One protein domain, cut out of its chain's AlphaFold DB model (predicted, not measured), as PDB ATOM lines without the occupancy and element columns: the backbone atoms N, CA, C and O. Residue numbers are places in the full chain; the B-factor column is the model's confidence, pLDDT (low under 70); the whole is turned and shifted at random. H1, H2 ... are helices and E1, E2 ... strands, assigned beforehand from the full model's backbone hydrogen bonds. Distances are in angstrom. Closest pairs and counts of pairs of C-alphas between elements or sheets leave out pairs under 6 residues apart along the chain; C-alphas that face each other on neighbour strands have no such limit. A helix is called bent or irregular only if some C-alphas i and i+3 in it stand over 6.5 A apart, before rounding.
ATOM      1  N   VAL A 119      11.326   1.618  36.897       85.81
ATOM      2  CA  VAL A 119      10.181   2.459  36.556       85.81
ATOM      3  C   VAL A 119      10.338   2.928  35.119       85.81
ATOM      4  O   VAL A 119      11.355   3.511  34.755       85.81
ATOM      5  N   ALA A 120       9.328   2.680  34.299       88.00
ATOM      6  CA  ALA A 120       9.231   3.217  32.952       88.00
ATOM      7  C   ALA A 120       7.887   3.924  32.782       88.00
ATOM      8  O   ALA A 120       6.880   3.507  33.355       88.00
ATOM      9  N   MET A 121       7.870   4.979  31.973       89.69
ATOM     10  CA  MET A 121       6.657   5.700  31.611       89.69
ATOM     11  C   MET A 121       6.548   5.770  30.089       89.69
ATOM     12  O   MET A 121       7.518   6.132  29.422       89.69
ATOM     13  N   ASP A 122       5.394   5.401  29.531       89.00
ATOM     14  CA  ASP A 122       5.153   5.526  28.092       89.00
ATOM     15  C   ASP A 122       4.678   6.937  27.690       89.00
ATOM     16  O   ASP A 122       4.549   7.846  28.512       89.00
ATOM     17  N   ARG A 123       4.419   7.129  26.391       87.56
ATOM     18  CA  ARG A 123       3.964   8.415  25.833       87.56
ATOM     19  C   ARG A 123       2.591   8.847  26.347       87.56
ATOM     20  O   ARG A 123       2.331  10.044  26.410       87.56
ATOM     21  N   ASP A 124       1.749   7.891  26.729       91.12
ATOM     22  CA  ASP A 124       0.421   8.129  27.296       91.12
ATOM     23  C   ASP A 124       0.479   8.289  28.821       91.12
ATOM     24  O   ASP A 124      -0.556   8.353  29.483       91.12
ATOM     25  N   LYS A 125       1.695   8.387  29.379       91.88
ATOM     26  CA  LYS A 125       2.006   8.447  30.805       91.88
ATOM     27  C   LYS A 125       1.647   7.163  31.562       91.88
ATOM     28  O   LYS A 125       1.582   7.182  32.780       91.88
ATOM     29  N   THR A 126       1.423   6.026  30.912       95.12
ATOM     30  CA  THR A 126       1.258   4.751  31.630       95.12
ATOM     31  C   THR A 126       2.563   4.389  32.322       95.12
ATOM     32  O   THR A 126       3.613   4.362  31.682       95.12
ATOM     33  N   LEU A 127       2.494   4.098  33.622       95.06
ATOM     34  CA  LEU A 127       3.656   3.687  34.402       95.06
ATOM     35  C   LEU A 127       3.743   2.171  34.469       95.06
ATOM     36  O   LEU A 127       2.759   1.499  34.781       95.06
ATOM     37  N   PHE A 128       4.946   1.664  34.260       95.38
ATOM     38  CA  PHE A 128       5.324   0.271  34.424       95.38
ATOM     39  C   PHE A 128       6.362   0.215  35.531       95.38
ATOM     40  O   PHE A 128       7.381   0.902  35.449       95.38
ATOM     41  N   ILE A 129       6.079  -0.550  36.581       94.81
ATOM     42  CA  ILE A 129       6.953  -0.662  37.744       94.81
ATOM     43  C   ILE A 129       7.235  -2.137  37.988       94.81
ATOM     44  O   ILE A 129       6.324  -2.887  38.340       94.81
ATOM     45  N   GLU A 130       8.488  -2.536  37.797       93.19
ATOM     46  CA  GLU A 130       9.006  -3.846  38.199       93.19
ATOM     47  C   GLU A 130       9.592  -3.739  39.610       93.19
ATOM     48  O   GLU A 130      10.240  -2.742  39.944       93.19
ATOM     49  N   ASN A 131       9.380  -4.770  40.424       91.56
ATOM     50  CA  ASN A 131       9.808  -4.848  41.823       91.56
ATOM     51  C   ASN A 131       9.261  -3.744  42.752       91.56
ATOM     52  O   ASN A 131       9.888  -3.378  43.742       91.56
ATOM     53  N   ALA A 132       8.060  -3.236  42.477       93.88
ATOM     54  CA  ALA A 132       7.434  -2.139  43.203       93.88
ATOM     55  C   ALA A 132       7.399  -2.340  44.732       93.88
ATOM     56  O   ALA A 132       6.877  -3.333  45.252       93.88
ATOM     57  N   THR A 133       7.850  -1.327  45.473       92.94
ATOM     58  CA  THR A 133       7.641  -1.257  46.925       92.94
ATOM     59  C   THR A 133       6.265  -0.663  47.219       92.94
ATOM     60  O   THR A 133       6.040   0.531  47.003       92.94
ATOM     61  N   ILE A 134       5.347  -1.478  47.747       94.81
ATOM     62  CA  ILE A 134       4.007  -1.023  48.145       94.81
ATOM     63  C   ILE A 134       3.911  -0.744  49.650       94.81
ATOM     64  O   ILE A 134       4.410  -1.506  50.478       94.81
ATOM     65  N   ILE A 135       3.236   0.345  50.010       94.38
ATOM     66  CA  ILE A 135       2.972   0.782  51.388       94.38
ATOM     67  C   ILE A 135       1.500   1.176  51.543       94.38
ATOM     68  O   ILE A 135       0.796   1.361  50.553       94.38
ATOM     69  N   PHE A 136       1.032   1.314  52.789       94.12
ATOM     70  CA  PHE A 136      -0.344   1.737  53.106       94.12
ATOM     71  C   PHE A 136      -1.412   0.938  52.341       94.12
ATOM     72  O   PHE A 136      -2.276   1.508  51.680       94.12
ATOM     73  N   ARG A 137      -1.300  -0.394  52.393       95.31
ATOM     74  CA  ARG A 137      -2.228  -1.323  51.742       95.31
ATOM     75  C   ARG A 137      -3.629  -1.191  52.347       95.31
ATOM     76  O   ARG A 137      -3.762  -1.173  53.569       95.31
ATOM     77  N   ASN A 138      -4.628  -1.058  51.484       95.94
ATOM     78  CA  ASN A 138      -6.046  -1.112  51.816       95.94
ATOM     79  C   ASN A 138      -6.825  -1.714  50.636       95.94
ATOM     80  O   ASN A 138      -7.582  -1.037  49.930       95.94
ATOM     81  N   PHE A 139      -6.565  -2.987  50.373       96.38
ATOM     82  CA  PHE A 139      -7.235  -3.776  49.351       96.38
ATOM     83  C   PHE A 139      -8.632  -4.231  49.789       96.38
ATOM     84  O   PHE A 139      -9.483  -4.448  48.929       96.38
ATOM     85  N   SER A 140      -8.904  -4.323  51.092       94.88
ATOM     86  CA  SER A 140     -10.251  -4.518  51.644       94.88
ATOM     87  C   SER A 140     -11.191  -3.357  51.309       94.88
ATOM     88  O   SER A 140     -12.371  -3.574  51.037       94.88
ATOM     89  N   GLY A 141     -10.662  -2.131  51.248       94.12
ATOM     90  CA  GLY A 141     -11.457  -0.919  51.059       94.12
ATOM     91  C   GLY A 141     -12.096  -0.443  52.359       94.12
ATOM     92  O   GLY A 141     -13.152   0.193  52.331       94.12
ATOM     93  N   ASP A 142     -11.468  -0.740  53.496       92.75
ATOM     94  CA  ASP A 142     -11.964  -0.334  54.803       92.75
ATOM     95  C   ASP A 142     -11.983   1.194  54.934       92.75
ATOM     96  O   ASP A 142     -11.125   1.920  54.405       92.75
ATOM     97  N   GLU A 143     -12.988   1.695  55.651       93.38
ATOM     98  CA  GLU A 143     -13.107   3.113  55.958       93.38
ATOM     99  C   GLU A 143     -12.022   3.532  56.954       93.38
ATOM    100  O   GLU A 143     -11.834   2.929  58.011       93.38
ATOM    101  N   THR A 144     -11.303   4.603  56.632       89.31
ATOM    102  CA  THR A 144     -10.301   5.200  57.516       89.31
ATOM    103  C   THR A 144     -10.421   6.719  57.488       89.31
ATOM    104  O   THR A 144     -11.122   7.298  56.663       89.31
ATOM    105  N   LYS A 145      -9.650   7.414  58.332       85.06
ATOM    106  CA  LYS A 145      -9.578   8.889  58.308       85.06
ATOM    107  C   LYS A 145      -9.158   9.463  56.947       85.06
ATOM    108  O   LYS A 145      -9.401  10.637  56.687       85.06
ATOM    109  N   PHE A 146      -8.513   8.656  56.106       78.75
ATOM    110  CA  PHE A 146      -7.988   9.059  54.802       78.75
ATOM    111  C   PHE A 146      -8.658   8.331  53.630       78.75
ATOM    112  O   PHE A 146      -8.310   8.600  52.483       78.75
ATOM    113  N   ASN A 147      -9.599   7.417  53.900       86.62
ATOM    114  CA  ASN A 147     -10.193   6.546  52.897       86.62
ATOM    115  C   ASN A 147     -11.688   6.331  53.137       86.62
ATOM    116  O   ASN A 147     -12.090   5.996  54.246       86.62
ATOM    117  N   LYS A 148     -12.505   6.473  52.094       90.50
ATOM    118  CA  LYS A 148     -13.947   6.213  52.182       90.50
ATOM    119  C   LYS A 148     -14.225   4.711  52.162       90.50
ATOM    120  O   LYS A 148     -13.495   3.963  51.518       90.50
ATOM    121  N   ALA A 149     -15.310   4.283  52.804       91.62
ATOM    122  CA  ALA A 149     -15.763   2.895  52.734       91.62
ATOM    123  C   ALA A 149     -15.906   2.424  51.270       91.62
ATOM    124  O   ALA A 149     -16.515   3.111  50.446       91.62
ATOM    125  N   GLY A 150     -15.331   1.264  50.953       90.06
ATOM    126  CA  GLY A 150     -15.325   0.650  49.621       90.06
ATOM    127  C   GLY A 150     -14.230   1.155  48.672       90.06
ATOM    128  O   GLY A 150     -14.014   0.556  47.613       90.06
ATOM    129  N   ASP A 151     -13.503   2.223  49.021       93.19
ATOM    130  CA  ASP A 151     -12.401   2.723  48.198       93.19
ATOM    131  C   ASP A 151     -11.131   1.906  48.456       93.19
ATOM    132  O   ASP A 151     -10.438   2.086  49.450       93.19
ATOM    133  N   ARG A 152     -10.789   1.014  47.527       96.38
ATOM    134  CA  ARG A 152      -9.568   0.206  47.614       96.38
ATOM    135  C   ARG A 152      -8.381   0.967  47.048       96.38
ATOM    136  O   ARG A 152      -8.463   1.533  45.952       96.38
ATOM    137  N   ASN A 153      -7.276   1.003  47.780       96.88
ATOM    138  CA  ASN A 153      -6.048   1.634  47.313       96.88
ATOM    139  C   ASN A 153      -4.815   1.128  48.059       96.88
ATOM    140  O   ASN A 153      -4.894   0.450  49.078       96.88
ATOM    141  N   PHE A 154      -3.663   1.479  47.518       97.38
ATOM    142  CA  PHE A 154      -2.366   1.325  48.152       97.38
ATOM    143  C   PHE A 154      -1.461   2.449  47.647       97.38
ATOM    144  O   PHE A 154      -1.824   3.195  46.734       97.38
ATOM    145  N   CYS A 155      -0.279   2.596  48.224       96.88
ATOM    146  CA  CYS A 155       0.723   3.532  47.739       96.88
ATOM    147  C   CYS A 155       1.932   2.782  47.184       96.88
ATOM    148  O   CYS A 155       2.328   1.759  47.736       96.88
ATOM    149  N   VAL A 156       2.532   3.310  46.121       96.38
ATOM    150  CA  VAL A 156       3.783   2.806  45.540       96.38
ATOM    151  C   VAL A 156       4.879   3.824  45.783       96.38
ATOM    152  O   VAL A 156       4.669   5.006  45.510       96.38
ATOM    153  N   ILE A 157       6.026   3.376  46.290       94.81
ATOM    154  CA  ILE A 157       7.217   4.218  46.422       94.81
ATOM    155  C   ILE A 157       7.867   4.396  45.046       94.81
ATOM    156  O   ILE A 157       8.026   3.434  44.298       94.81
ATOM    157  N   ILE A 158       8.230   5.636  44.726       93.44
ATOM    158  CA  ILE A 158       9.010   6.012  43.549       93.44
ATOM    159  C   ILE A 158      10.407   6.377  44.047       93.44
ATOM    160  O   ILE A 158      10.639   7.503  44.486       93.44
ATOM    161  N   ASP A 159      11.302   5.387  44.036       85.50
ATOM    162  CA  ASP A 159      12.659   5.532  44.581       85.50
ATOM    163  C   ASP A 159      13.566   6.388  43.682       85.50
ATOM    164  O   ASP A 159      14.468   7.042  44.189       85.50
ATOM    165  N   ASP A 160      13.315   6.426  42.367       85.25
ATOM    166  CA  ASP A 160      14.074   7.256  41.421       85.25
ATOM    167  C   ASP A 160      13.657   8.742  41.532       85.25
ATOM    168  O   ASP A 160      12.529   9.098  41.150       85.25
ATOM    169  N   PRO A 161      14.549   9.640  42.004       85.56
ATOM    170  CA  PRO A 161      14.243  11.060  42.143       85.56
ATOM    171  C   PRO A 161      13.945  11.748  40.808       85.56
ATOM    172  O   PRO A 161      13.097  12.642  40.765       85.56
ATOM    173  N   ASN A 162      14.597  11.334  39.716       86.12
ATOM    174  CA  ASN A 162      14.376  11.919  38.394       86.12
ATOM    175  C   ASN A 162      12.985  11.553  37.880       86.12
ATOM    176  O   ASN A 162      12.233  12.424  37.438       86.12
ATOM    177  N   MET A 163      12.599  10.282  38.013       89.69
ATOM    178  CA  MET A 163      11.250   9.836  37.676       89.69
ATOM    179  C   MET A 163      10.192  10.558  38.519       89.69
ATOM    180  O   MET A 163       9.202  11.043  37.974       89.69
ATOM    181  N   ALA A 164      10.413  10.710  39.829       91.56
ATOM    182  CA  ALA A 164       9.493  11.440  40.701       91.56
ATOM    183  C   ALA A 164       9.314  12.910  40.267       91.56
ATOM    184  O   ALA A 164       8.189  13.418  40.260       91.56
ATOM    185  N   GLN A 165      10.394  13.584  39.856       89.94
ATOM    186  CA  GLN A 165      10.335  14.947  39.315       89.94
ATOM    187  C   GLN A 165       9.570  15.012  37.987       89.94
ATOM    188  O   GLN A 165       8.720  15.890  37.818       89.94
ATOM    189  N   ILE A 166       9.825  14.075  37.066       90.88
ATOM    190  CA  ILE A 166       9.106  13.979  35.786       90.88
ATOM    191  C   ILE A 166       7.611  13.768  36.038       90.88
ATOM    192  O   ILE A 166       6.788  14.508  35.501       90.88
ATOM    193  N   MET A 167       7.253  12.816  36.903       93.81
ATOM    194  CA  MET A 167       5.866  12.542  37.273       93.81
ATOM    195  C   MET A 167       5.199  13.786  37.877       93.81
ATOM    196  O   MET A 167       4.098  14.155  37.470       93.81
ATOM    197  N   SER A 168       5.870  14.481  38.797       93.69
ATOM    198  CA  SER A 168       5.357  15.720  39.394       93.69
ATOM    199  C   SER A 168       5.068  16.794  38.336       93.69
ATOM    200  O   SER A 168       3.966  17.346  38.294       93.69
ATOM    201  N   ARG A 169       6.007  17.029  37.406       92.00
ATOM    202  CA  ARG A 169       5.833  17.973  36.286       92.00
ATOM    203  C   ARG A 169       4.666  17.589  35.378       92.00
ATOM    204  O   ARG A 169       3.950  18.459  34.889       92.00
ATOM    205  N   ASP A 170       4.470  16.295  35.164       91.94
ATOM    206  CA  ASP A 170       3.427  15.761  34.295       91.94
ATOM    207  C   ASP A 170       2.030  15.770  34.933       91.94
ATOM    208  O   ASP A 170       1.065  15.397  34.257       91.94
ATOM    209  N   GLY A 171       1.918  16.219  36.189       94.12
ATOM    210  CA  GLY A 171       0.665  16.401  36.920       94.12
ATOM    211  C   GLY A 171       0.334  15.273  37.898       94.12
ATOM    212  O   GLY A 171      -0.749  15.280  38.486       94.12
ATOM    213  N   TRP A 172       1.223  14.293  38.088       96.06
ATOM    214  CA  TRP A 172       1.007  13.215  39.052       96.06
ATOM    215  C   TRP A 172       0.999  13.733  40.487       96.06
ATOM    216  O   TRP A 172       1.830  14.543  40.888       96.06
ATOM    217  N   ASN A 173       0.082  13.201  41.296       93.75
ATOM    218  CA  ASN A 173       0.005  13.513  42.720       93.75
ATOM    219  C   ASN A 173       1.060  12.732  43.523       93.75
ATOM    220  O   ASN A 173       0.745  11.722  44.163       93.75
ATOM    221  N   ILE A 174       2.310  13.194  43.457       95.06
ATOM    222  CA  ILE A 174       3.431  12.657  44.233       95.06
ATOM    223  C   ILE A 174       3.430  13.272  45.628       95.06
ATOM    224  O   ILE A 174       3.357  14.489  45.790       95.06
ATOM    225  N   LYS A 175       3.523  12.420  46.645       93.88
ATOM    226  CA  LYS A 175       3.629  12.815  48.048       93.88
ATOM    227  C   LYS A 175       4.972  12.374  48.604       93.88
ATOM    228  O   LYS A 175       5.500  11.340  48.207       93.88
ATOM    229  N   THR A 176       5.483  13.123  49.569       92.94
ATOM    230  CA  THR A 176       6.726  12.790  50.262       92.94
ATOM    231  C   THR A 176       6.411  12.215  51.635       92.94
ATOM    232  O   THR A 176       5.620  12.773  52.398       92.94
ATOM    233  N   LEU A 177       7.006  11.070  51.942       89.81
ATOM    234  CA  LEU A 177       6.972  10.451  53.253       89.81
ATOM    235  C   LEU A 177       8.114  11.029  54.089       89.81
ATOM    236  O   LEU A 177       9.281  10.919  53.713       89.81
ATOM    237  N   THR A 178       7.769  11.644  55.219       84.69
ATOM    238  CA  THR A 178       8.749  12.171  56.174       84.69
ATOM    239  C   THR A 178       9.590  11.033  56.762       84.69
ATOM    240  O   THR A 178       8.997  10.076  57.280       84.69
ATOM    241  N   PRO A 179      10.932  11.135  56.716       84.56
ATOM    242  CA  PRO A 179      11.835  10.201  57.384       84.56
ATOM    243  C   PRO A 179      11.507  10.057  58.873       84.56
ATOM    244  O   PRO A 179      11.086  11.023  59.512       84.56
ATOM    245  N   ARG A 180      11.663   8.846  59.419       77.38
ATOM    246  CA  ARG A 180      11.447   8.586  60.852       77.38
ATOM    247  C   ARG A 180      12.721   8.768  61.669       77.38
ATOM    248  O   ARG A 180      12.624   9.232  62.802       77.38
ATOM    249  N   ASP A 181      13.867   8.439  61.080       79.69
ATOM    250  CA  ASP A 181      15.178   8.477  61.717       79.69
ATOM    251  C   ASP A 181      16.056   9.590  61.124       79.69
ATOM    252  O   ASP A 181      15.924   9.982  59.961       79.69
ATOM    253  N   GLU A 182      16.948  10.134  61.950       67.69
ATOM    254  CA  GLU A 182      17.851  11.221  61.574       67.69
ATOM    255  C   GLU A 182      18.931  10.689  60.615       67.69
ATOM    256  O   GLU A 182      19.814   9.932  61.013       67.69
ATOM    257  N   GLY A 183      18.826  11.054  59.333       67.00
ATOM    258  CA  GLY A 183      19.724  10.599  58.263       67.00
ATOM    259  C   GLY A 183      19.045   9.785  57.159       67.00
ATOM    260  O   GLY A 183      19.659   9.575  56.116       67.00
ATOM    261  N   ASP A 184      17.787   9.379  57.344       75.38
ATOM    262  CA  ASP A 184      17.019   8.702  56.298       75.38
ATOM    263  C   ASP A 184      16.588   9.680  55.193       75.38
ATOM    264  O   ASP A 184      16.134  10.798  55.454       75.38
ATOM    265  N   GLU A 185      16.677   9.238  53.938       76.94
ATOM    266  CA  GLU A 185      16.221  10.031  52.799       76.94
ATOM    267  C   GLU A 185      14.683  10.046  52.686       76.94
ATOM    268  O   GLU A 185      14.014   9.029  52.927       76.94
ATOM    269  N   PRO A 186      14.084  11.191  52.304       84.75
ATOM    270  CA  PRO A 186      12.645  11.290  52.096       84.75
ATOM    271  C   PRO A 186      12.200  10.390  50.939       84.75
ATOM    272  O   PRO A 186      12.750  10.448  49.843       84.75
ATOM    273  N   LYS A 187      11.147   9.596  51.155       91.00
ATOM    274  CA  LYS A 187      10.624   8.680  50.128       91.00
ATOM    275  C   LYS A 187       9.430   9.287  49.412       91.00
ATOM    276  O   LYS A 187       8.443   9.650  50.051       91.00
ATOM    277  N   ASN A 188       9.488   9.365  48.088       94.06
ATOM    278  CA  ASN A 188       8.356   9.810  47.281       94.06
ATOM    279  C   ASN A 188       7.419   8.640  46.996       94.06
ATOM    280  O   ASN A 188       7.864   7.519  46.777       94.06
ATOM    281  N   TYR A 189       6.113   8.881  47.003       96.12
ATOM    282  CA  TYR A 189       5.124   7.851  46.719       96.12
ATOM    283  C   TYR A 189       3.901   8.409  45.996       96.12
ATOM    284  O   TYR A 189       3.562   9.589  46.105       96.12
ATOM    285  N   VAL A 190       3.205   7.527  45.284       96.50
ATOM    286  CA  VAL A 190       1.939   7.811  44.604       96.50
ATOM    287  C   VAL A 190       0.844   6.897  45.146       96.50
ATOM    288  O   VAL A 190       1.068   5.707  45.357       96.50
ATOM    289  N   ASN A 191      -0.345   7.447  45.400       97.00
ATOM    290  CA  ASN A 191      -1.512   6.654  45.794       97.00
ATOM    291  C   ASN A 191      -2.201   6.084  44.552       97.00
ATOM    292  O   ASN A 191      -2.564   6.850  43.663       97.00
ATOM    293  N   VAL A 192      -2.393   4.767  44.514       97.69
ATOM    294  CA  VAL A 192      -2.946   4.011  43.389       97.69
ATOM    295  C   VAL A 192      -4.319   3.468  43.762       97.69
ATOM    296  O   VAL A 192      -4.458   2.678  44.695       97.69
ATOM    297  N   ALA A 193      -5.339   3.875  43.012       97.19
ATOM    298  CA  ALA A 193      -6.701   3.399  43.202       97.19
ATOM    299  C   ALA A 193      -6.912   2.032  42.533       97.19
ATOM    300  O   ALA A 193      -6.524   1.824  41.382       97.19
ATOM    301  N   VAL A 194      -7.606   1.133  43.229       97.12
ATOM    302  CA  VAL A 194      -8.021  -0.183  42.731       97.12
ATOM    303  C   VAL A 194      -9.542  -0.161  42.568       97.12
ATOM    304  O   VAL A 194     -10.276   0.082  43.524       97.12
ATOM    305  N   ARG A 195     -10.037  -0.349  41.341       95.81
ATOM    306  CA  ARG A 195     -11.471  -0.242  41.020       95.81
ATOM    307  C   ARG A 195     -11.917  -1.422  40.167       95.81
ATOM    308  O   ARG A 195     -11.508  -1.510  39.022       95.81
ATOM    309  N   PHE A 196     -12.805  -2.267  40.688       93.50
ATOM    310  CA  PHE A 196     -13.341  -3.432  39.964       93.50
ATOM    311  C   PHE A 196     -14.544  -3.121  39.069       93.50
ATOM    312  O   PHE A 196     -15.131  -4.028  38.495       93.50
ATOM    313  N   ASN A 197     -14.923  -1.848  38.942       89.25
ATOM    314  CA  ASN A 197     -16.159  -1.457  38.273       89.25
ATOM    315  C   ASN A 197     -16.045  -1.440  36.734       89.25
ATOM    316  O   ASN A 197     -16.092  -2.475  36.088       89.25
ATOM    317  N   ASN A 198     -15.941  -0.272  36.109       86.56
ATOM    318  CA  ASN A 198     -16.054  -0.129  34.656       86.56
ATOM    319  C   ASN A 198     -14.854  -0.745  33.910       86.56
ATOM    320  O   ASN A 198     -14.987  -1.228  32.790       86.56
ATOM    321  N   PHE A 199     -13.676  -0.702  34.541       88.56
ATOM    322  CA  PHE A 199     -12.415  -1.205  34.001       88.56
ATOM    323  C   PHE A 199     -11.631  -1.919  35.115       88.56
ATOM    324  O   PHE A 199     -10.692  -1.328  35.656       88.56
ATOM    325  N   PRO A 200     -12.031  -3.148  35.492       93.69
ATOM    326  CA  PRO A 200     -11.386  -3.884  36.572       93.69
ATOM    327  C   PRO A 200      -9.909  -4.156  36.259       93.69
ATOM    328  O   PRO A 200      -9.585  -4.506  35.117       93.69
ATOM    329  N   PRO A 201      -9.002  -4.018  37.242       97.06
ATOM    330  CA  PRO A 201      -7.612  -4.387  37.059       97.06
ATOM    331  C   PRO A 201      -7.459  -5.904  37.000       97.06
ATOM    332  O   PRO A 201      -8.176  -6.645  37.673       97.06
ATOM    333  N   LYS A 202      -6.458  -6.373  36.260       97.75
ATOM    334  CA  LYS A 202      -6.019  -7.764  36.334       97.75
ATOM    335  C   LYS A 202      -5.025  -7.907  37.479       97.75
ATOM    336  O   LYS A 202      -3.950  -7.319  37.431       97.75
ATOM    337  N   MET A 203      -5.342  -8.717  38.479       97.50
ATOM    338  CA  MET A 203      -4.421  -8.993  39.582       97.50
ATOM    339  C   MET A 203      -4.165 -10.487  39.681       97.50
ATOM    340  O   MET A 203      -5.103 -11.282  39.667       97.50
ATOM    341  N   VAL A 204      -2.895 -10.867  39.769       97.50
ATOM    342  CA  VAL A 204      -2.470 -12.265  39.800       97.50
ATOM    343  C   VAL A 204      -1.553 -12.483  40.993       97.50
ATOM    344  O   VAL A 204      -0.483 -11.889  41.071       97.50
ATOM    345  N   LEU A 205      -1.958 -13.361  41.903       96.00
ATOM    346  CA  LEU A 205      -1.124 -13.876  42.978       96.00
ATOM    347  C   LEU A 205      -0.324 -15.080  42.466       96.00
ATOM    348  O   LEU A 205      -0.894 -16.044  41.957       96.00
ATOM    349  N   ILE A 206       0.994 -15.023  42.603       94.44
ATOM    350  CA  ILE A 206       1.956 -16.025  42.153       94.44
ATOM    351  C   ILE A 206       2.546 -16.698  43.389       94.44
ATOM    352  O   ILE A 206       3.234 -16.071  44.195       94.44
ATOM    353  N   SER A 207       2.279 -17.995  43.526       89.62
ATOM    354  CA  SER A 207       2.851 -18.845  44.568       89.62
ATOM    355  C   SER A 207       3.557 -20.024  43.906       89.62
ATOM    356  O   SER A 207       2.921 -20.976  43.448       89.62
ATOM    357  N   GLY A 208       4.885 -19.945  43.803       85.06
ATOM    358  CA  GLY A 208       5.673 -20.943  43.082       85.06
ATOM    359  C   GLY A 208       5.290 -20.989  41.598       85.06
ATOM    360  O   GLY A 208       5.575 -20.054  40.860       85.06
ATOM    361  N   LYS A 209       4.654 -22.082  41.158       83.75
ATOM    362  CA  LYS A 209       4.164 -22.251  39.772       83.75
ATOM    363  C   LYS A 209       2.681 -21.908  39.596       83.75
ATOM    364  O   LYS A 209       2.194 -21.900  38.468       83.75
ATOM    365  N   THR A 210       1.962 -21.679  40.690       88.06
ATOM    366  CA  THR A 210       0.514 -21.472  40.671       88.06
ATOM    367  C   THR A 210       0.203 -19.991  40.527       88.06
ATOM    368  O   THR A 210       0.745 -19.166  41.264       88.06
ATOM    369  N   HIS A 211      -0.690 -19.667  39.592       93.69
ATOM    370  CA  HIS A 211      -1.193 -18.317  39.358       93.69
ATOM    371  C   HIS A 211      -2.677 -18.256  39.719       93.69
ATOM    372  O   HIS A 211      -3.495 -18.928  39.091       93.69
ATOM    373  N   THR A 212      -3.024 -17.423  40.695       94.81
ATOM    374  CA  THR A 212      -4.402 -17.210  41.146       94.81
ATOM    375  C   THR A 212      -4.834 -15.804  40.769       94.81
ATOM    376  O   THR A 212      -4.202 -14.832  41.176       94.81
ATOM    377  N   ILE A 213      -5.902 -15.676  39.985       96.69
ATOM    378  CA  ILE A 213      -6.491 -14.367  39.686       96.69
ATOM    379  C   ILE A 213      -7.292 -13.916  40.905       96.69
ATOM    380  O   ILE A 213      -8.080 -14.691  41.440       96.69
ATOM    381  N   LEU A 214      -7.067 -12.676  41.331       96.75
ATOM    382  CA  LEU A 214      -7.787 -12.054  42.434       96.75
ATOM    383  C   LEU A 214      -8.859 -11.104  41.893       96.75
ATOM    384  O   LEU A 214      -8.598 -10.296  40.998       96.75
ATOM    385  N   ASP A 215     -10.049 -11.201  42.465       95.69
ATOM    386  CA  ASP A 215     -11.226 -10.391  42.160       95.69
ATOM    387  C   ASP A 215     -11.614  -9.496  43.347       95.69
ATOM    388  O   ASP A 215     -10.905  -9.412  44.350       95.69
ATOM    389  N   GLU A 216     -12.740  -8.791  43.227       95.25
ATOM    390  CA  GLU A 216     -13.201  -7.848  44.249       95.25
ATOM    391  C   GLU A 216     -13.458  -8.502  45.621       95.25
ATOM    392  O   GLU A 216     -13.292  -7.840  46.651       95.25
ATOM    393  N   GLU A 217     -13.839  -9.781  45.635       93.81
ATOM    394  CA  GLU A 217     -14.167 -10.530  46.852       93.81
ATOM    395  C   GLU A 217     -12.925 -11.121  47.530       93.81
ATOM    396  O   GLU A 217     -12.914 -11.285  48.748       93.81
ATOM    397  N   SER A 218     -11.872 -11.413  46.762       95.12
ATOM    398  CA  SER A 218     -10.661 -12.092  47.246       95.12
ATOM    399  C   SER A 218      -9.433 -11.189  47.408       95.12
ATOM    400  O   SER A 218      -8.464 -11.577  48.065       95.12
ATOM    401  N   VAL A 219      -9.437  -9.980  46.840       95.88
ATOM    402  CA  VAL A 219      -8.273  -9.072  46.857       95.88
ATOM    403  C   VAL A 219      -7.836  -8.630  48.256       95.88
ATOM    404  O   VAL A 219      -6.662  -8.333  48.468       95.88
ATOM    405  N   ASN A 220      -8.743  -8.633  49.233       95.25
ATOM    406  CA  ASN A 220      -8.460  -8.281  50.629       95.25
ATOM    407  C   ASN A 220      -7.354  -9.146  51.264       95.25
ATOM    408  O   ASN A 220      -6.709  -8.722  52.221       95.25
ATOM    409  N   VAL A 221      -7.075 -10.336  50.714       93.94
ATOM    410  CA  VAL A 221      -5.938 -11.167  51.138       93.94
ATOM    411  C   VAL A 221      -4.610 -10.398  51.077       93.94
ATOM    412  O   VAL A 221      -3.733 -10.611  51.915       93.94
ATOM    413  N   LEU A 222      -4.472  -9.454  50.138       95.38
ATOM    414  CA  LEU A 222      -3.243  -8.694  49.901       95.38
ATOM    415  C   LEU A 222      -2.842  -7.778  51.072       95.38
ATOM    416  O   LEU A 222      -1.666  -7.413  51.185       95.38
ATOM    417  N   ASP A 223      -3.776  -7.433  51.963       93.81
ATOM    418  CA  ASP A 223      -3.513  -6.536  53.095       93.81
ATOM    419  C   ASP A 223      -2.569  -7.150  54.133       93.81
ATOM    420  O   ASP A 223      -1.750  -6.440  54.718       93.81
ATOM    421  N   ASN A 224      -2.627  -8.473  54.316       89.19
ATOM    422  CA  ASN A 224      -1.949  -9.156  55.423       89.19
ATOM    423  C   ASN A 224      -0.905 -10.196  54.990       89.19
ATOM    424  O   ASN A 224      -0.224 -10.763  55.841       89.19
ATOM    425  N   ILE A 225      -0.746 -10.453  53.691       90.62
ATOM    426  CA  ILE A 225       0.269 -11.396  53.201       90.62
ATOM    427  C   ILE A 225       1.683 -10.802  53.201       90.62
ATOM    428  O   ILE A 225       1.887  -9.588  53.057       90.62
ATOM    429  N   GLU A 226       2.667 -11.695  53.294       89.62
ATOM    430  CA  GLU A 226       4.071 -11.388  53.036       89.62
ATOM    431  C   GLU A 226       4.341 -11.433  51.528       89.62
ATOM    432  O   GLU A 226       4.223 -12.474  50.879       89.62
ATOM    433  N   ILE A 227       4.683 -10.274  50.969       91.19
ATOM    434  CA  ILE A 227       4.917 -10.100  49.539       91.19
ATOM    435  C   ILE A 227       6.418 -10.087  49.280       91.19
ATOM    436  O   ILE A 227       7.158  -9.273  49.838       91.19
ATOM    437  N   GLU A 228       6.858 -10.978  48.400       90.75
ATOM    438  CA  GLU A 228       8.240 -11.045  47.946       90.75
ATOM    439  C   GLU A 228       8.487 -10.026  46.833       90.75
ATOM    440  O   GLU A 228       9.403  -9.212  46.950       90.75
ATOM    441  N   ASN A 229       7.624 -10.024  45.812       91.81
ATOM    442  CA  ASN A 229       7.735  -9.142  44.653       91.81
ATOM    443  C   ASN A 229       6.378  -8.598  44.186       91.81
ATOM    444  O   ASN A 229       5.369  -9.299  44.289       91.81
ATOM    445  N   VAL A 230       6.361  -7.389  43.618       95.44
ATOM    446  CA  VAL A 230       5.193  -6.839  42.913       95.44
ATOM    447  C   VAL A 230       5.627  -6.196  41.607       95.44
ATOM    448  O   VAL A 230       6.393  -5.241  41.624       95.44
ATOM    449  N   ASP A 231       5.045  -6.637  40.500       96.69
ATOM    450  CA  ASP A 231       5.146  -5.938  39.221       96.69
ATOM    451  C   ASP A 231       3.776  -5.370  38.872       96.69
ATOM    452  O   ASP A 231       2.758  -6.056  38.999       96.69
ATOM    453  N   LEU A 232       3.712  -4.104  38.467       97.38
ATOM    454  CA  LEU A 232       2.433  -3.440  38.249       97.38
ATOM    455  C   LEU A 232       2.462  -2.432  37.106       97.38
ATOM    456  O   LEU A 232       3.487  -1.851  36.757       97.38
ATOM    457  N   THR A 233       1.285  -2.221  36.526       97.81
ATOM    458  CA  THR A 233       1.024  -1.182  35.534       97.81
ATOM    459  C   THR A 233      -0.039  -0.230  36.067       97.81
ATOM    460  O   THR A 233      -1.118  -0.664  36.482       97.81
ATOM    461  N   ILE A 234       0.243   1.071  36.030       97.88
ATOM    462  CA  ILE A 234      -0.653   2.135  36.490       97.88
ATOM    463  C   ILE A 234      -1.072   2.972  35.290       97.88
ATOM    464  O   ILE A 234      -0.239   3.537  34.583       97.88
ATOM    465  N   ARG A 235      -2.383   3.098  35.094       96.56
ATOM    466  CA  ARG A 235      -2.972   4.017  34.125       96.56
ATOM    467  C   ARG A 235      -3.146   5.407  34.740       96.56
ATOM    468  O   ARG A 235      -3.706   5.515  35.837       96.56
ATOM    469  N   PRO A 236      -2.738   6.466  34.030       96.25
ATOM    470  CA  PRO A 236      -3.101   7.820  34.392       96.25
ATOM    471  C   PRO A 236      -4.569   8.069  34.051       96.25
ATOM    472  O   PRO A 236      -5.085   7.638  33.021       96.25
ATOM    473  N   TYR A 237      -5.234   8.827  34.907       94.50
ATOM    474  CA  TYR A 237      -6.499   9.467  34.598       94.50
ATOM    475  C   TYR A 237      -6.355  10.953  34.865       94.50
ATOM    476  O   TYR A 237      -6.207  11.378  36.015       94.50
ATOM    477  N   THR A 238      -6.384  11.734  33.795       93.19
ATOM    478  CA  THR A 238      -6.341  13.185  33.895       93.19
ATOM    479  C   THR A 238      -7.704  13.695  34.344       93.19
ATOM    480  O   THR A 238      -8.720  13.440  33.699       93.19
ATOM    481  N   TRP A 239      -7.720  14.436  35.443       85.38
ATOM    482  CA  TRP A 239      -8.884  15.173  35.933       85.38
ATOM    483  C   TRP A 239      -8.495  16.634  36.179       85.38
ATOM    484  O   TRP A 239      -7.306  16.933  36.188       85.38
ATOM    485  N   GLU A 240      -9.492  17.521  36.286       68.25
ATOM    486  CA  GLU A 240      -9.414  18.968  36.585       68.25
ATOM    487  C   GLU A 240      -7.999  19.594  36.655       68.25
ATOM    488  O   GLU A 240      -7.188  19.266  37.522       68.25
ATOM    489  N   GLU A 241      -7.727  20.562  35.768       82.50
ATOM    490  CA  GLU A 241      -6.461  21.325  35.707       82.50
ATOM    491  C   GLU A 241      -5.210  20.500  35.341       82.50
ATOM    492  O   GLU A 241      -4.087  20.902  35.631       82.50
ATOM    493  N   GLY A 242      -5.378  19.347  34.685       85.94
ATOM    494  CA  GLY A 242      -4.250  18.537  34.207       85.94
ATOM    495  C   GLY A 242      -3.591  17.673  35.286       85.94
ATOM    496  O   GLY A 242      -2.536  17.091  35.040       85.94
ATOM    497  N   LYS A 243      -4.216  17.551  36.462       92.31
ATOM    498  CA  LYS A 243      -3.772  16.643  37.524       92.31
ATOM    499  C   LYS A 243      -4.022  15.197  37.106       92.31
ATOM    500  O   LYS A 243      -4.992  14.893  36.416       92.31
ATOM    501  N   ILE A 244      -3.175  14.283  37.560       95.62
ATOM    502  CA  ILE A 244      -3.264  12.861  37.233       95.62
ATOM    503  C   ILE A 244      -3.581  12.061  38.489       95.62
ATOM    504  O   ILE A 244      -2.899  12.154  39.515       95.62
ATOM    505  N   LYS A 245      -4.618  11.230  38.382       95.31
ATOM    506  CA  LYS A 245      -4.954  10.190  39.347       95.31
ATOM    507  C   LYS A 245      -4.489   8.832  38.826       95.31
ATOM    508  O   LYS A 245      -4.718   8.497  37.669       95.31
ATOM    509  N   ALA A 246      -3.857   8.058  39.696       96.88
ATOM    510  CA  ALA A 246      -3.327   6.741  39.381       96.88
ATOM    511  C   ALA A 246      -4.403   5.659  39.550       96.88
ATOM    512  O   ALA A 246      -4.989   5.533  40.630       96.88
ATOM    513  N   TYR A 247      -4.630   4.853  38.515       97.31
ATOM    514  CA  TYR A 247      -5.502   3.682  38.567       97.31
ATOM    515  C   TYR A 247      -4.717   2.421  38.238       97.31
ATOM    516  O   TYR A 247      -3.980   2.379  37.254       97.31
ATOM    517  N   LEU A 248      -4.886   1.380  39.047       98.12
ATOM    518  CA  LEU A 248      -4.278   0.091  38.765       98.12
ATOM    519  C   LEU A 248      -4.848  -0.480  37.460       98.12
ATOM    520  O   LEU A 248      -6.061  -0.465  37.252       98.12
ATOM    521  N   LYS A 249      -3.973  -0.987  36.591       97.38
ATOM    522  CA  LYS A 249      -4.348  -1.727  35.383       97.38
ATOM    523  C   LYS A 249      -4.055  -3.212  35.544       97.38
ATOM    524  O   LYS A 249      -4.960  -4.025  35.420       97.38
ATOM    525  N   ASP A 250      -2.798  -3.538  35.820       97.38
ATOM    526  CA  ASP A 250      -2.313  -4.908  35.953       97.38
ATOM    527  C   ASP A 250      -1.413  -4.992  37.193       97.38
ATOM    528  O   ASP A 250      -0.659  -4.055  37.460       97.38
ATOM    529  N   MET A 251      -1.484  -6.088  37.946       97.88
ATOM    530  CA  MET A 251      -0.606  -6.372  39.083       97.88
ATOM    531  C   MET A 251      -0.277  -7.865  39.152       97.88
ATOM    532  O   MET A 251      -1.172  -8.706  39.105       97.88
ATOM    533  N   TYR A 252       0.998  -8.187  39.322       97.56
ATOM    534  CA  TYR A 252       1.506  -9.535  39.548       97.56
ATOM    535  C   TYR A 252       2.229  -9.546  40.893       97.56
ATOM    536  O   TYR A 252       3.205  -8.828  41.082       97.56
ATOM    537  N   ILE A 253       1.716 -10.322  41.844       96.56
ATOM    538  CA  ILE A 253       2.181 -10.359  43.230       96.56
ATOM    539  C   ILE A 253       2.834 -11.711  43.472       96.56
ATOM    540  O   ILE A 253       2.145 -12.723  43.488       96.56
ATOM    541  N   THR A 254       4.140 -11.745  43.704       94.38
ATOM    542  CA  THR A 254       4.837 -12.970  44.111       94.38
ATOM    543  C   THR A 254       4.900 -13.037  45.627       94.38
ATOM    544  O   THR A 254       5.335 -12.084  46.276       94.38
ATOM    545  N   ILE A 255       4.475 -14.164  46.193       91.25
ATOM    546  CA  ILE A 255       4.586 -14.438  47.627       91.25
ATOM    547  C   ILE A 255       5.642 -15.498  47.896       91.25
ATOM    548  O   ILE A 255       5.797 -16.458  47.136       91.25
ATOM    549  N   LYS A 256       6.317 -15.352  49.035       79.94
ATOM    550  CA  LYS A 256       7.304 -16.320  49.485       79.94
ATOM    551  C   LYS A 256       6.602 -17.620  49.870       79.94
ATOM    552  O   LYS A 256       5.743 -17.635  50.753       79.94
ATOM    553  N   GLN A 257       6.975 -18.727  49.236       69.25
ATOM    554  CA  GLN A 257       6.567 -20.047  49.713       69.25
ATOM    555  C   GLN A 257       7.465 -20.455  50.880       69.25
ATOM    556  O   GLN A 257       8.678 -20.587  50.721       69.25
ATOM    557  N   ASP A 258       6.876 -20.685  52.052       63.88
ATOM    558  CA  ASP A 258       7.585 -21.383  53.123       63.88
ATOM    559  C   ASP A 258       7.883 -22.837  52.693       63.88
ATOM    560  O   ASP A 258       7.176 -23.413  51.859       63.88
ATOM    561  N   MET A 259       8.918 -23.458  53.266       57.19
ATOM    562  CA  MET A 259       9.353 -24.822  52.938       57.19
ATOM    563  C   MET A 259       8.216 -25.845  53.065       57.19
ATOM    564  O   MET A 259       8.168 -26.823  52.317       57.19
ATOM    565  N   LEU A 260       7.275 -25.607  53.985       58.25
ATOM    566  CA  LEU A 260       6.075 -26.424  54.149       58.25
ATOM    567  C   LEU A 260       5.077 -26.221  53.001       58.25
ATOM    568  O   LEU A 260       4.588 -27.206  52.459       58.25
ATOM    569  N   ALA A 261       4.822 -24.985  52.568       59.94
ATOM    570  CA  ALA A 261       3.935 -24.705  51.435       59.94
ATOM    571  C   ALA A 261       4.486 -25.290  50.121       59.94
ATOM    572  O   ALA A 261       3.743 -25.894  49.342       59.94
ATOM    573  N   ALA A 262       5.807 -25.213  49.922       60.03
ATOM    574  CA  ALA A 262       6.495 -25.806  48.775       60.03
ATOM    575  C   ALA A 262       6.398 -27.346  48.736       60.03
ATOM    576  O   ALA A 262       6.440 -27.939  47.657       60.03
ATOM    577  N   LYS A 263       6.252 -28.007  49.896       62.59
ATOM    578  CA  LYS A 263       6.024 -29.459  49.986       62.59
ATOM    579  C   LYS A 263       4.642 -29.854  49.454       62.59
ATOM    580  O   LYS A 263       4.545 -30.880  48.792       62.59
ATOM    581  N   TYR A 264       3.613 -29.046  49.714       62.28
ATOM    582  CA  TYR A 264       2.224 -29.331  49.319       62.28
ATOM    583  C   TYR A 264       1.825 -28.739  47.957       62.28
ATOM    584  O   TYR A 264       0.785 -29.091  47.427       62.28
ATOM    585  N   SER A 265       2.651 -27.876  47.354       58.47
ATOM    586  CA  SER A 265       2.446 -27.366  45.983       58.47
ATOM    587  C   SER A 265       3.030 -28.275  44.885       58.47
ATOM    588  O   SER A 265       3.086 -27.873  43.724       58.47
ATOM    589  N   LYS A 266       3.557 -29.456  45.247       53.97
ATOM    590  CA  LYS A 266       4.170 -30.434  44.325       53.97
ATOM    591  C   LYS A 266       3.248 -31.606  43.944       53.97
ATOM    592  O   LYS A 266       3.725 -32.513  43.265       53.97
TER     593      LYS A 266
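AT A GLANCE: This is residues 119 to 266 of the 267 residues of the protein "Bro-N domain-containing protein" of Clostridiaceae bacterium (UniProt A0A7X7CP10). A long, bent hairpin, E9 and E10, runs through the middle of a strongly twisted ten-strand sheet. The row E6, E4 and E3 sets out from E10 and folds over the hairpin, so that E3 comes back towards E9, while the hairpin E7 and E8 widens the sheet along the last part of E10 and the hairpin E1 and E2 lies along E9. The short helices H1 and H2 pack on opposite faces of the sheet, and H3 lies away from it at the last end of the printed part. The printed part has 148 residues, with three named helices and ten named strands; along the chain come E1, E2, E3 and E4, then H1, then E5, E6, E7 and E8, then H2, then E9 and E10, and last H3; the strands make one branched sheet, in which E10 is parallel to its neighbours E6 and E7 and the other neighbour pairs are antiparallel, and the class is mixed, helices and strands. The whole is compact, with a radius of gyration of the C-alphas of 16.2 A and spans of 51 by 43 by 34 A.

HOW THE PARTS SIT: Start at E1, residues 119 to 121, an edge strand; it forms an antiparallel hairpin with E2, residues 127 to 130, where N 120 and O 128 are 2.9 A apart. On the other side of E2 look for E9, residues 227 to 239, antiparallel at 175 degrees, with N 129 and O 232 2.9 A apart. Next comes E3, residues 134 to 138, an edge strand apart from E2; it makes a hairpin with E4, residues 152 to 158, and N 135 and O 155 are 2.8 A apart. The closest C-alphas of E3 and E9 are those of Ile 134 and Val 230, 7.9 A apart. H1, residues 161 to 169, is on the sheet at a height of 7.3 A; it lies over none of the strands, but only just, with 2 of its C-alphas falling on E4. E5, residues 174 to 177, and E6, residues 187 to 194, form a hairpin, with N 175 and O 189 2.9 A apart. E4 lies on the other side of E6, antiparallel at 151 degrees, with N 156 and O 190 2.9 A apart. E10, residues 243 to 255, is parallel to E6, with N 193 and O 246 2.9 A apart. Further along E10, on the same side as E6, comes E7, residues 202 to 207, parallel at 26 degrees, with N 204 and O 251 2.8 A apart. E7 makes a hairpin with the edge strand E8, residues 210 to 214, where N 205 and O 212 are 2.8 A apart. H2, residues 219 to 223, is on the opposite face from H1 at a height of 6.0 A; its closest C-alpha pair with E3 is Arg 137 and Asp 223, 5.5 A. E9 and E10 are a hairpin, with N 235 and O 247 2.8 A apart. H3, residues 259 to 264, is not on the sheet. In H1 and H3 every O i to N i+4 pair is within hydrogen-bond range; in H2 it is 0 of 1, with 2 of 2 O i to N i+3 pairs within range.

IN THESE COORDINATES: Find C-alpha 119 at (10.181, 2.459, 36.556), where E1 begins. E4 spans 19.9 A, H1 12.4 A, E6 21.9 A and E7 16.4 A from first to last C-alpha. Find C-alpha 227 at (4.917, -10.100, 49.539); from there E9 runs 31.8 A, bending by 53 degrees at residue 231. E10 runs 33.7 A back, bending by 57 degrees at residue 250, and ends at C-alpha 255 at (4.586, -14.438, 47.627).

THE WHOLE: The C-alphas farthest apart, Glu 241 and Lys 263, are 54.2 A from each other. The printed part has no cut, and E3 to E4, across residues 139 to 151, is its one long link. The mean pLDDT of the printed part is 89.7; residues 182 to 183, 240 and 257 to 266 are under 70.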